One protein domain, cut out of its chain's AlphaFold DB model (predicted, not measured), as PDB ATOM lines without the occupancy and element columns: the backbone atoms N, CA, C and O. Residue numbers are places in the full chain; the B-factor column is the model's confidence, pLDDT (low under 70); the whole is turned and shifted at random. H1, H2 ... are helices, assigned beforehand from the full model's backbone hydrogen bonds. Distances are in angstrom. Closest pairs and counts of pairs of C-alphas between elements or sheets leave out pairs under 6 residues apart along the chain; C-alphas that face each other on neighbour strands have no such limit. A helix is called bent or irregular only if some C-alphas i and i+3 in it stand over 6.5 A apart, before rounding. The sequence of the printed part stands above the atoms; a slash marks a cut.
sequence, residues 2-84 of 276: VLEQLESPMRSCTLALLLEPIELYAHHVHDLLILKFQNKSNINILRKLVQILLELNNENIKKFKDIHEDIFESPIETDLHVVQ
ATOM      1  N   VAL A   2     187.369 271.450 234.630       46.50
ATOM      2  CA  VAL A   2     186.162 270.598 234.530       46.50
ATOM      3  C   VAL A   2     185.512 270.360 235.900       46.50
ATOM      4  O   VAL A   2     184.286 270.328 236.008       46.50
ATOM      5  N   LEU A   3     186.302 270.322 236.975       53.09
ATOM      6  CA  LEU A   3     185.821 270.175 238.353       53.09
ATOM      7  C   LEU A   3     186.066 271.425 239.223       53.09
ATOM      8  O   LEU A   3     186.090 271.324 240.449       53.09
ATOM      9  N   GLU A   4     186.210 272.613 238.613       41.06
ATOM     10  CA  GLU A   4     186.578 273.889 239.275       41.06
ATOM     11  C   GLU A   4     185.711 274.260 240.485       41.06
ATOM     12  O   GLU A   4     186.126 275.025 241.354       41.06
ATOM     13  N   GLN A   5     184.510 273.691 240.564       49.19
ATOM     14  CA  GLN A   5     183.626 273.829 241.703       49.19
ATOM     15  C   GLN A   5     182.992 272.475 242.029       49.19
ATOM     16  O   GLN A   5     181.924 272.134 241.525       49.19
ATOM     17  N   LEU A   6     183.586 271.766 242.991       50.91
ATOM     18  CA  LEU A   6     182.894 270.748 243.800       50.91
ATOM     19  C   LEU A   6     181.582 271.277 244.435       50.91
ATOM     20  O   LEU A   6     180.838 270.502 245.025       50.91
ATOM     21  N   GLU A   7     181.274 272.576 244.309       57.09
ATOM     22  CA  GLU A   7     179.998 273.185 244.696       57.09
ATOM     23  C   GLU A   7     178.804 272.658 243.880       57.09
ATOM     24  O   GLU A   7     177.679 272.699 244.375       57.09
ATOM     25  N   SER A   8     179.011 272.135 242.660       77.50
ATOM     26  CA  SER A   8     177.936 271.520 241.868       77.50
ATOM     27  C   SER A   8     178.392 270.232 241.175       77.50
ATOM     28  O   SER A   8     178.838 270.267 240.025       77.50
ATOM     29  N   PRO A   9     178.218 269.065 241.823       79.06
ATOM     30  CA  PRO A   9     178.577 267.783 241.221       79.06
ATOM     31  C   PRO A   9     177.795 267.488 239.923       79.06
ATOM     32  O   PRO A   9     178.276 266.757 239.061       79.06
ATOM     33  N   MET A  10     176.635 268.126 239.717       86.06
ATOM     34  CA  MET A  10     175.895 268.048 238.454       86.06
ATOM     35  C   MET A  10     176.633 268.741 237.300       86.06
ATOM     36  O   MET A  10     176.666 268.211 236.193       86.06
ATOM     37  N   ARG A  11     177.276 269.894 237.542       85.31
ATOM     38  CA  ARG A  11     178.106 270.561 236.523       85.31
ATOM     39  C   ARG A  11     179.259 269.657 236.089       85.31
ATOM     40  O   ARG A  11     179.512 269.546 234.893       85.31
ATOM     41  N   SER A  12     179.913 269.003 237.049       85.81
ATOM     42  CA  SER A  12     180.976 268.030 236.783       85.81
ATOM     43  C   SER A  12     180.485 266.873 235.917       85.81
ATOM     44  O   SER A  12     181.148 266.527 234.947       85.81
ATOM     45  N   CYS A  13     179.296 266.331 236.208       87.50
ATOM     46  CA  CYS A  13     178.692 265.287 235.382       87.50
ATOM     47  C   CYS A  13     178.433 265.768 233.946       87.50
ATOM     48  O   CYS A  13     178.806 265.090 232.997       87.50
ATOM     49  N   THR A  14     177.830 266.949 233.772       87.62
ATOM     50  CA  THR A  14     177.524 267.485 232.435       87.62
ATOM     51  C   THR A  14     178.781 267.727 231.612       87.62
ATOM     52  O   THR A  14     178.778 267.455 230.419       87.62
ATOM     53  N   LEU A  15     179.849 268.242 232.227       88.06
ATOM     54  CA  LEU A  15     181.118 268.426 231.531       88.06
ATOM     55  C   LEU A  15     181.750 267.079 231.181       88.06
ATOM     56  O   LEU A  15     182.196 266.922 230.055       88.06
ATOM     57  N   ALA A  16     181.718 266.102 232.089       90.19
ATOM     58  CA  ALA A  16     182.247 264.767 231.830       90.19
ATOM     59  C   ALA A  16     181.570 264.067 230.639       90.19
ATOM     60  O   ALA A  16     182.258 263.412 229.870       90.19
ATOM     61  N   LEU A  17     180.261 264.263 230.434       90.94
ATOM     62  CA  LEU A  17     179.531 263.733 229.268       90.94
ATOM     63  C   LEU A  17     179.965 264.341 227.921       90.94
ATOM     64  O   LEU A  17     179.579 263.833 226.873       90.94
ATOM     65  N   LEU A  18     180.699 265.458 227.933       91.62
ATOM     66  CA  LEU A  18     181.190 266.131 226.725       91.62
ATOM     67  C   LEU A  18     182.642 265.766 226.390       91.62
ATOM     68  O   LEU A  18     183.159 266.257 225.390       91.62
ATOM     69  N   LEU A  19     183.296 264.963 227.231       91.94
ATOM     70  CA  LEU A  19     184.712 264.626 227.117       91.94
ATOM     71  C   LEU A  19     184.878 263.157 226.752       91.94
ATOM     72  O   LEU A  19     184.128 262.295 227.205       91.94
ATOM     73  N   GLU A  20     185.935 262.868 226.001       92.12
ATOM     74  CA  GLU A  20     186.411 261.497 225.843       92.12
ATOM     75  C   GLU A  20     186.929 260.960 227.195       92.12
ATOM     76  O   GLU A  20     187.514 261.726 227.974       92.12
ATOM     77  N   PRO A  21     186.808 259.650 227.496       91.00
ATOM     78  CA  PRO A  21     187.208 259.100 228.795       91.00
ATOM     79  C   PRO A  21     188.654 259.418 229.203       91.00
ATOM     80  O   PRO A  21     188.923 259.737 230.359       91.00
ATOM     81  N   ILE A  22     189.600 259.395 228.259       93.31
ATOM     82  CA  ILE A  22     191.013 259.693 228.551       93.31
ATOM     83  C   ILE A  22     191.198 261.169 228.948       93.31
ATOM     84  O   ILE A  22     191.950 261.466 229.879       93.31
ATOM     85  N   GLU A  23     190.487 262.084 228.288       94.06
ATOM     86  CA  GLU A  23     190.501 263.514 228.613       94.06
ATOM     87  C   GLU A  23     189.844 263.780 229.973       94.06
ATOM     88  O   GLU A  23     190.397 264.506 230.804       94.06
ATOM     89  N   LEU A  24     188.727 263.102 230.265       92.94
ATOM     90  CA  LEU A  24     188.102 263.113 231.589       92.94
ATOM     91  C   LEU A  24     189.098 262.700 232.685       92.94
ATOM     92  O   LEU A  24     189.163 263.333 233.741       92.94
ATOM     93  N   TYR A  25     189.901 261.661 232.444       93.19
ATOM     94  CA  TYR A  25     190.893 261.187 233.411       93.19
ATOM     95  C   TYR A  25     192.011 262.209 233.634       93.19
ATOM     96  O   TYR A  25     192.414 262.418 234.783       93.19
ATOM     97  N   ALA A  26     192.483 262.869 232.572       93.50
ATOM     98  CA  ALA A  26     193.485 263.930 232.668       93.50
ATOM     99  C   ALA A  26     192.962 265.102 233.511       93.50
ATOM    100  O   ALA A  26     193.623 265.523 234.464       93.50
ATOM    101  N   HIS A  27     191.728 265.547 233.250       91.31
ATOM    102  CA  HIS A  27     191.057 266.562 234.060       91.31
ATOM    103  C   HIS A  27     190.903 266.154 235.524       91.31
ATOM    104  O   HIS A  27     191.225 266.942 236.412       91.31
ATOM    105  N   HIS A  28     190.474 264.922 235.800       89.44
ATOM    106  CA  HIS A  28     190.328 264.430 237.168       89.44
ATOM    107  C   HIS A  28     191.640 264.486 237.959       89.44
ATOM    108  O   HIS A  28     191.639 264.904 239.118       89.44
ATOM    109  N   VAL A  29     192.759 264.077 237.357       90.38
ATOM    110  CA  VAL A  29     194.065 264.113 238.030       90.38
ATOM    111  C   VAL A  29     194.521 265.552 238.256       90.38
ATOM    112  O   VAL A  29     194.928 265.886 239.371       90.38
ATOM    113  N   HIS A  30     194.397 266.408 237.244       89.56
ATOM    114  CA  HIS A  30     194.794 267.809 237.343       89.56
ATOM    115  C   HIS A  30     193.981 268.572 238.402       89.56
ATOM    116  O   HIS A  30     194.541 269.251 239.264       89.56
ATOM    117  N   ASP A  31     192.659 268.389 238.423       85.38
ATOM    118  CA  ASP A  31     191.786 269.027 239.408       85.38
ATOM    119  C   ASP A  31     192.116 268.561 240.839       85.38
ATOM    120  O   ASP A  31     192.160 269.370 241.772       85.38
ATOM    121  N   LEU A  32     192.437 267.275 241.029       85.94
ATOM    122  CA  LEU A  32     192.915 266.765 242.315       85.94
ATOM    123  C   LEU A  32     194.241 267.421 242.741       85.94
ATOM    124  O   LEU A  32     194.380 267.803 243.909       85.94
ATOM    125  N   LEU A  33     195.192 267.595 241.820       86.75
ATOM    126  CA  LEU A  33     196.472 268.266 242.080       86.75
ATOM    127  C   LEU A  33     196.273 269.730 242.501       86.75
ATOM    128  O   LEU A  33     196.853 270.159 243.505       86.75
ATOM    129  N   ILE A  34     195.379 270.465 241.831       83.94
ATOM    130  CA  ILE A  34     195.007 271.834 242.217       83.94
ATOM    131  C   ILE A  34     194.412 271.863 243.631       83.94
ATOM    132  O   ILE A  34     194.809 272.690 244.460       83.94
ATOM    133  N   LEU A  35     193.484 270.956 243.950       81.88
ATOM    134  CA  LEU A  35     192.867 270.893 245.281       81.88
ATOM    135  C   LEU A  35     193.895 270.623 246.384       81.88
ATOM    136  O   LEU A  35     193.782 271.170 247.489       81.88
ATOM    137  N   LYS A  36     194.910 269.805 246.092       82.44
ATOM    138  CA  LYS A  36     196.015 269.552 247.016       82.44
ATOM    139  C   LYS A  36     196.899 270.775 247.197       82.44
ATOM    140  O   LYS A  36     197.212 271.101 248.340       82.44
ATOM    141  N   PHE A  37     197.239 271.477 246.118       80.56
ATOM    142  CA  PHE A  37     197.995 272.728 246.186       80.56
ATOM    143  C   PHE A  37     197.278 273.783 247.045       80.56
ATOM    144  O   PHE A  37     197.898 274.483 247.843       80.56
ATOM    145  N   GLN A  38     195.948 273.838 246.959       81.25
ATOM    146  CA  GLN A  38     195.116 274.725 247.775       81.25
ATOM    147  C   GLN A  38     194.926 274.246 249.230       81.25
ATOM    148  O   GLN A  38     194.232 274.915 249.994       81.25
ATOM    149  N   ASN A  39     195.515 273.109 249.631       77.81
ATOM    150  CA  ASN A  39     195.326 272.454 250.935       77.81
ATOM    151  C   ASN A  39     193.852 272.164 251.284       77.81
ATOM    152  O   ASN A  39     193.473 272.141 252.454       77.81
ATOM    153  N   LYS A  40     193.008 271.938 250.270       71.50
ATOM    154  CA  LYS A  40     191.559 271.718 250.431       71.50
ATOM    155  C   LYS A  40     191.153 270.246 250.441       71.50
ATOM    156  O   LYS A  40     189.975 269.947 250.601       71.50
ATOM    157  N   SER A  41     192.100 269.326 250.256       68.94
ATOM    158  CA  SER A  41     191.804 267.899 250.157       68.94
ATOM    159  C   SER A  41     192.869 267.019 250.809       68.94
ATOM    160  O   SER A  41     194.073 267.207 250.616       68.94
ATOM    161  N   ASN A  42     192.393 266.015 251.548       72.06
ATOM    162  CA  ASN A  42     193.193 264.921 252.102       72.06
ATOM    163  C   ASN A  42     193.166 263.666 251.210       72.06
ATOM    164  O   ASN A  42     193.690 262.627 251.608       72.06
ATOM    165  N   ILE A  43     192.560 263.744 250.018       78.44
ATOM    166  CA  ILE A  43     192.497 262.625 249.073       78.44
ATOM    167  C   ILE A  43     193.915 262.215 248.674       78.44
ATOM    168  O   ILE A  43     194.773 263.053 248.381       78.44
ATOM    169  N   ASN A  44     194.157 260.905 248.639       85.31
ATOM    170  CA  ASN A  44     195.419 260.381 248.151       85.31
ATOM    171  C   ASN A  44     195.427 260.331 246.618       85.31
ATOM    172  O   ASN A  44     194.903 259.404 246.002       85.31
ATOM    173  N   ILE A  45     196.019 261.360 246.014       88.38
ATOM    174  CA  ILE A  45     196.070 261.551 244.557       88.38
ATOM    175  C   ILE A  45     196.815 260.406 243.882       88.38
ATOM    176  O   ILE A  45     196.362 259.905 242.859       88.38
ATOM    177  N   LEU A  46     197.915 259.944 244.484       90.88
ATOM    178  CA  LEU A  46     198.715 258.854 243.933       90.88
ATOM    179  C   LEU A  46     197.890 257.569 243.830       90.88
ATOM    180  O   LEU A  46     197.899 256.931 242.785       90.88
ATOM    181  N   ARG A  47     197.090 257.230 244.847       92.94
ATOM    182  CA  ARG A  47     196.185 256.077 244.760       92.94
ATOM    183  C   ARG A  47     195.109 256.254 243.688       92.94
ATOM    184  O   ARG A  47     194.861 255.320 242.935       92.94
ATOM    185  N   LYS A  48     194.499 257.440 243.563       92.25
ATOM    186  CA  LYS A  48     193.537 257.715 242.472       92.25
ATOM    187  C   LYS A  48     194.186 257.582 241.091       92.25
ATOM    188  O   LYS A  48     193.557 257.058 240.179       92.25
ATOM    189  N   LEU A  49     195.446 257.988 240.960       94.50
ATOM    190  CA  LEU A  49     196.214 257.805 239.738       94.50
ATOM    191  C   LEU A  49     196.509 256.320 239.468       94.50
ATOM    192  O   LEU A  49     196.358 255.901 238.329       94.50
ATOM    193  N   VAL A  50     196.831 255.500 240.482       96.25
ATOM    194  CA  VAL A  50     196.920 254.032 240.303       96.25
ATOM    195  C   VAL A  50     195.611 253.476 239.744       96.25
ATOM    196  O   VAL A  50     195.652 252.715 238.784       96.25
ATOM    197  N   GLN A  51     194.462 253.881 240.297       95.12
ATOM    198  CA  GLN A  51     193.151 253.417 239.822       95.12
ATOM    199  C   GLN A  51     192.956 253.701 238.329       95.12
ATOM    200  O   GLN A  51     192.579 252.798 237.597       95.12
ATOM    201  N   ILE A  52     193.281 254.919 237.886       95.50
ATOM    202  CA  ILE A  52     193.200 255.320 236.475       95.50
ATOM    203  C   ILE A  52     194.193 254.522 235.622       95.50
ATOM    204  O   ILE A  52     193.813 253.932 234.619       95.50
ATOM    205  N   LEU A  53     195.468 254.475 236.016       96.69
ATOM    206  CA  LEU A  53     196.524 253.867 235.203       96.69
ATOM    207  C   LEU A  53     196.367 252.351 235.042       96.69
ATOM    208  O   LEU A  53     196.862 251.803 234.062       96.69
ATOM    209  N   LEU A  54     195.687 251.665 235.967       96.19
ATOM    210  CA  LEU A  54     195.397 250.236 235.818       96.19
ATOM    211  C   LEU A  54     194.418 249.937 234.679       96.19
ATOM    212  O   LEU A  54     194.471 248.849 234.114       96.19
ATOM    213  N   GLU A  55     193.566 250.898 234.327       92.38
ATOM    214  CA  GLU A  55     192.541 250.759 233.288       92.38
ATOM    215  C   GLU A  55     193.070 251.066 231.879       92.38
ATOM    216  O   GLU A  55     192.383 250.800 230.887       92.38
ATOM    217  N   LEU A  56     194.270 251.646 231.783       95.50
ATOM    218  CA  LEU A  56     194.864 252.103 230.533       95.50
ATOM    219  C   LEU A  56     195.886 251.091 230.008       95.50
ATOM    220  O   LEU A  56     196.761 250.622 230.732       95.50
ATOM    221  N   ASN A  57     195.803 250.801 228.710       96.12
ATOM    222  CA  ASN A  57     196.880 250.132 227.988       96.12
ATOM    223  C   ASN A  57     198.021 251.127 227.693       96.12
ATOM    224  O   ASN A  57     197.874 252.337 227.882       96.12
ATOM    225  N   ASN A  58     199.160 250.642 227.212       97.69
ATOM    226  CA  ASN A  58     200.352 251.454 226.973       97.69
ATOM    227  C   ASN A  58     200.087 252.603 225.984       97.69
ATOM    228  O   ASN A  58     200.585 253.713 226.175       97.69
ATOM    229  N   GLU A  59     199.272 252.365 224.949       97.38
ATOM    230  CA  GLU A  59     198.873 253.407 223.996       97.38
ATOM    231  C   GLU A  59     198.045 254.506 224.678       97.38
ATOM    232  O   GLU A  59     198.312 255.695 224.494       97.38
ATOM    233  N   ASN A  60     197.070 254.128 225.501       96.88
ATOM    234  CA  ASN A  60     196.213 255.067 226.212       96.88
ATOM    235  C   ASN A  60     196.958 255.790 227.339       96.88
ATOM    236  O   ASN A  60     196.653 256.950 227.586       96.88
ATOM    237  N   ILE A  61     197.963 255.174 227.974       97.69
ATOM    238  CA  ILE A  61     198.867 255.863 228.913       97.69
ATOM    239  C   ILE A  61     199.632 256.964 228.179       97.69
ATOM    240  O   ILE A  61     199.749 258.076 228.688       97.69
ATOM    241  N   LYS A  62     200.124 256.688 226.965       97.62
ATOM    242  CA  LYS A  62     200.769 257.715 226.144       97.62
ATOM    243  C   LYS A  62     199.793 258.847 225.805       97.62
ATOM    244  O   LYS A  62     200.104 259.995 226.099       97.62
ATOM    245  N   LYS A  63     198.601 258.525 225.287       97.69
ATOM    246  CA  LYS A  63     197.559 259.527 224.985       97.69
ATOM    247  C   LYS A  63     197.179 260.354 226.209       97.69
ATOM    248  O   LYS A  63     197.019 261.558 226.098       97.69
ATOM    249  N   PHE A  64     197.052 259.719 227.369       97.44
ATOM    250  CA  PHE A  64     196.749 260.386 228.630       97.44
ATOM    251  C   PHE A  64     197.806 261.436 228.992       97.44
ATOM    252  O   PHE A  64     197.448 262.539 229.398       97.44
ATOM    253  N   LYS A  65     199.093 261.120 228.807       97.00
ATOM    254  CA  LYS A  65     200.186 262.075 229.034       97.00
ATOM    255  C   LYS A  65     200.185 263.208 228.015       97.00
ATOM    256  O   LYS A  65     200.261 264.359 228.426       97.00
ATOM    257  N   ASP A  66     200.044 262.872 226.734       97.38
ATOM    258  CA  ASP A  66     200.013 263.850 225.642       97.38
ATOM    259  C   ASP A  66     198.845 264.842 225.848       97.38
ATOM    260  O   ASP A  66     199.051 266.049 225.871       97.38
ATOM    261  N   ILE A  67     197.637 264.340 226.138       96.44
ATOM    262  CA  ILE A  67     196.446 265.160 226.427       96.44
ATOM    263  C   ILE A  67     196.649 266.034 227.671       96.44
ATOM    264  O   ILE A  67     196.259 267.200 227.675       96.44
ATOM    265  N   HIS A  68     197.242 265.492 228.738       95.38
ATOM    266  CA  HIS A  68     197.519 266.281 229.936       95.38
ATOM    267  C   HIS A  68     198.476 267.444 229.631       95.38
ATOM    268  O   HIS A  68     198.222 268.573 230.050       95.38
ATOM    269  N   GLU A  69     199.562 267.185 228.903       96.25
ATOM    270  CA  GLU A  69     200.529 268.217 228.523       96.25
ATOM    271  C   GLU A  69     199.910 269.266 227.587       96.25
ATOM    272  O   GLU A  69     200.109 270.460 227.806       96.25
ATOM    273  N   ASP A  70     199.089 268.842 226.624       96.50
ATOM    274  CA  ASP A  70     198.413 269.733 225.677       96.50
ATOM    275  C   ASP A  70     197.387 270.657 226.359       96.50
ATOM    276  O   ASP A  70     197.292 271.838 226.020       96.50
ATOM    277  N   ILE A  71     196.610 270.142 227.319       94.50
ATOM    278  CA  ILE A  71     195.541 270.907 227.984       94.50
ATOM    279  C   ILE A  71     196.093 271.818 229.086       94.50
ATOM    280  O   ILE A  71     195.603 272.938 229.259       94.50
ATOM    281  N   PHE A  72     197.066 271.340 229.865       93.31
ATOM    282  CA  PHE A  72     197.543 272.029 231.070       93.31
ATOM    283  C   PHE A  72     198.913 272.686 230.905       93.31
ATOM    284  O   PHE A  72     199.424 273.262 231.866       93.31
ATOM    285  N   GLU A  73     199.503 272.605 229.711       93.88
ATOM    286  CA  GLU A  73     200.814 273.171 229.375       93.88
ATOM    287  C   GLU A  73     201.943 272.673 230.305       93.88
ATOM    288  O   GLU A  73     202.959 273.346 230.497       93.88
ATOM    289  N   SER A  74     201.766 271.491 230.911       92.62
ATOM    290  CA  SER A  74     202.719 270.870 231.835       92.62
ATOM    291  C   SER A  74     202.661 269.338 231.758       92.62
ATOM    292  O   SER A  74     201.569 268.758 231.825       92.62
ATOM    293  N   PRO A  75     203.814 268.646 231.669       93.50
ATOM    294  CA  PRO A  75     203.860 267.194 231.776       93.50
ATOM    295  C   PRO A  75     203.378 266.724 233.151       93.50
ATOM    296  O   PRO A  75     203.810 267.245 234.185       93.50
ATOM    297  N   ILE A  76     202.556 265.672 233.183       92.69
ATOM    298  CA  ILE A  76     202.014 265.121 234.434       92.69
ATOM    299  C   ILE A  76     203.112 264.691 235.417       92.69
ATOM    300  O   ILE A  76     202.970 264.856 236.627       92.69
ATOM    301  N   GLU A  77     204.242 264.183 234.923       91.00
ATOM    302  CA  GLU A  77     205.387 263.804 235.748       91.00
ATOM    303  C   GLU A  77     205.953 264.992 236.540       91.00
ATOM    304  O   GLU A  77     206.398 264.810 237.676       91.00
ATOM    305  N   THR A  78     205.896 266.197 235.966       89.50
ATOM    306  CA  THR A  78     206.330 267.435 236.625       89.50
ATOM    307  C   THR A  78     205.338 267.841 237.707       89.50
ATOM    308  O   THR A  78     205.740 268.124 238.839       89.50
ATOM    309  N   ASP A  79     204.040 267.809 237.404       88.81
ATOM    310  CA  ASP A  79     202.991 268.219 238.344       88.81
ATOM    311  C   ASP A  79     202.900 267.281 239.558       88.81
ATOM    312  O   ASP A  79     202.605 267.703 240.685       88.81
ATOM    313  N   LEU A  80     203.250 266.006 239.375       89.31
ATOM    314  CA  LEU A  80     203.297 265.026 240.456       89.31
ATOM    315  C   LEU A  80     204.390 265.307 241.498       89.31
ATOM    316  O   LEU A  80     204.310 264.768 242.604       89.31
ATOM    317  N   HIS A  81     205.366 266.185 241.236       83.50
ATOM    318  CA  HIS A  81     206.373 266.558 242.236       83.50
ATOM    319  C   HIS A  81     205.782 267.174 243.513       83.50
ATOM    320  O   HIS A  81     206.402 267.075 244.571       83.50
ATOM    321  N   VAL A  82     204.582 267.759 243.449       77.12
ATOM    322  CA  VAL A  82     203.884 268.324 244.621       77.12
ATOM    323  C   VAL A  82     203.424 267.234 245.598       77.12
ATOM    324  O   VAL A  82     203.252 267.490 246.791       77.12
ATOM    325  N   VAL A  83     203.216 266.011 245.105       79.19
ATOM    326  CA  VAL A  83     202.647 264.888 245.866       79.19
ATOM    327  C   VAL A  83     203.595 263.701 246.013       79.19
ATOM    328  O   VAL A  83     203.328 262.813 246.823       79.19
ATOM    329  N   GLN A  84     204.688 263.669 245.251       79.12
ATOM    330  CA  GLN A  84     205.668 262.593 245.277       79.12
ATOM    331  C   GLN A  84     206.737 262.805 246.349       79.12
ATOM    332  O   GLN A  84     207.476 263.787 246.348       79.12
TER     333      GLN A  84
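What this domain is: This is residues 2 to 84 of the 276 residues of the protein "Hypothetical protein" of Rotaria sp. Silwood1 (UniProt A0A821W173). One long helix, H2, runs through the middle, and three helices pack round it: H3 folds back beside it as a helical hairpin, H4 crosses its first part steeply, and the short H5 runs beside its last part. H1 stands off on the side of H2 away from H5, coming near H2 with its last residue. The printed part has 83 residues with five named helices, in the order H1 H2 H3 H4 H5, and no named strand; the class is all helix. The whole is compact, with a radius of gyration of the C-alphas of 12.4 A, and rounded, spanning 34 by 30 by 24 A.

Where its parts are: The printed part begins at Val 2. H1, residues 9 to 16, begins with C-alpha 9 at (178.577, 267.783, 241.221) and is 10.5 A long from first to last C-alpha. H2, residues 21 to 37, measures 24.6 A, from C-alpha 21 at (187.208, 259.100, 228.795) to C-alpha 37 at (197.995, 272.728, 246.186). H3 holds residues 45 to 54, 14.3 A, and H4 residues 58 to 72, 21.2 A. H5, residues 76 to 82, is 10.8 A long and ends with C-alpha 82 at (203.884, 268.324, 244.621); it is neither bent nor irregular, but only just, as C-alphas 79 and 82 are 6.3 A apart.

How they stand to each other: H2 is the hub, touching three helices. H1 is close to H2 but not clearly touching, the closest C-alphas being those of Ala 16 and Leu 24 at 6.1 A, with a steep tilt of 45 degrees, opposite ways. H2 and H3 form a hairpin: they touch at a shallow tilt of 13 degrees, opposite ways, with the C-alphas of Leu 32 and Ile 45 closest at 6.5 A. H2 touches H4 with residues 22 to 27 alone, at a steep tilt of 54 degrees; the C-alphas of Ala 26 and His 68 are closest, 5.4 A apart. H2 touches H5 with residues 33 to 37 alone, at a shallow tilt of 21 degrees, the same way; the closest C-alphas, of Leu 33 and Asp 79, are 7.5 A apart. H4, with residues 65 to 69 alone, and H5 only just touch, with 3 pairs of C-alphas within 8 A; the closest are those of Lys 65 and Ile 76 at 6.5 A. H1 is apart from H3, H4 and H5. In H1, H2, H3 and H4 every O i to N i+4 pair is within hydrogen-bond range; in H5 1 of 3 is, beside 3 of 4 O i to N i+3 pairs.

The domain as a whole: The C-alphas of Glu 7 and Asn 58 are the two farthest apart, at 34.7 A. The printed part has no cut and no long link. Mean pLDDT of the printed part is 86.7; residues 2 to 7 and residue 41 are under 70.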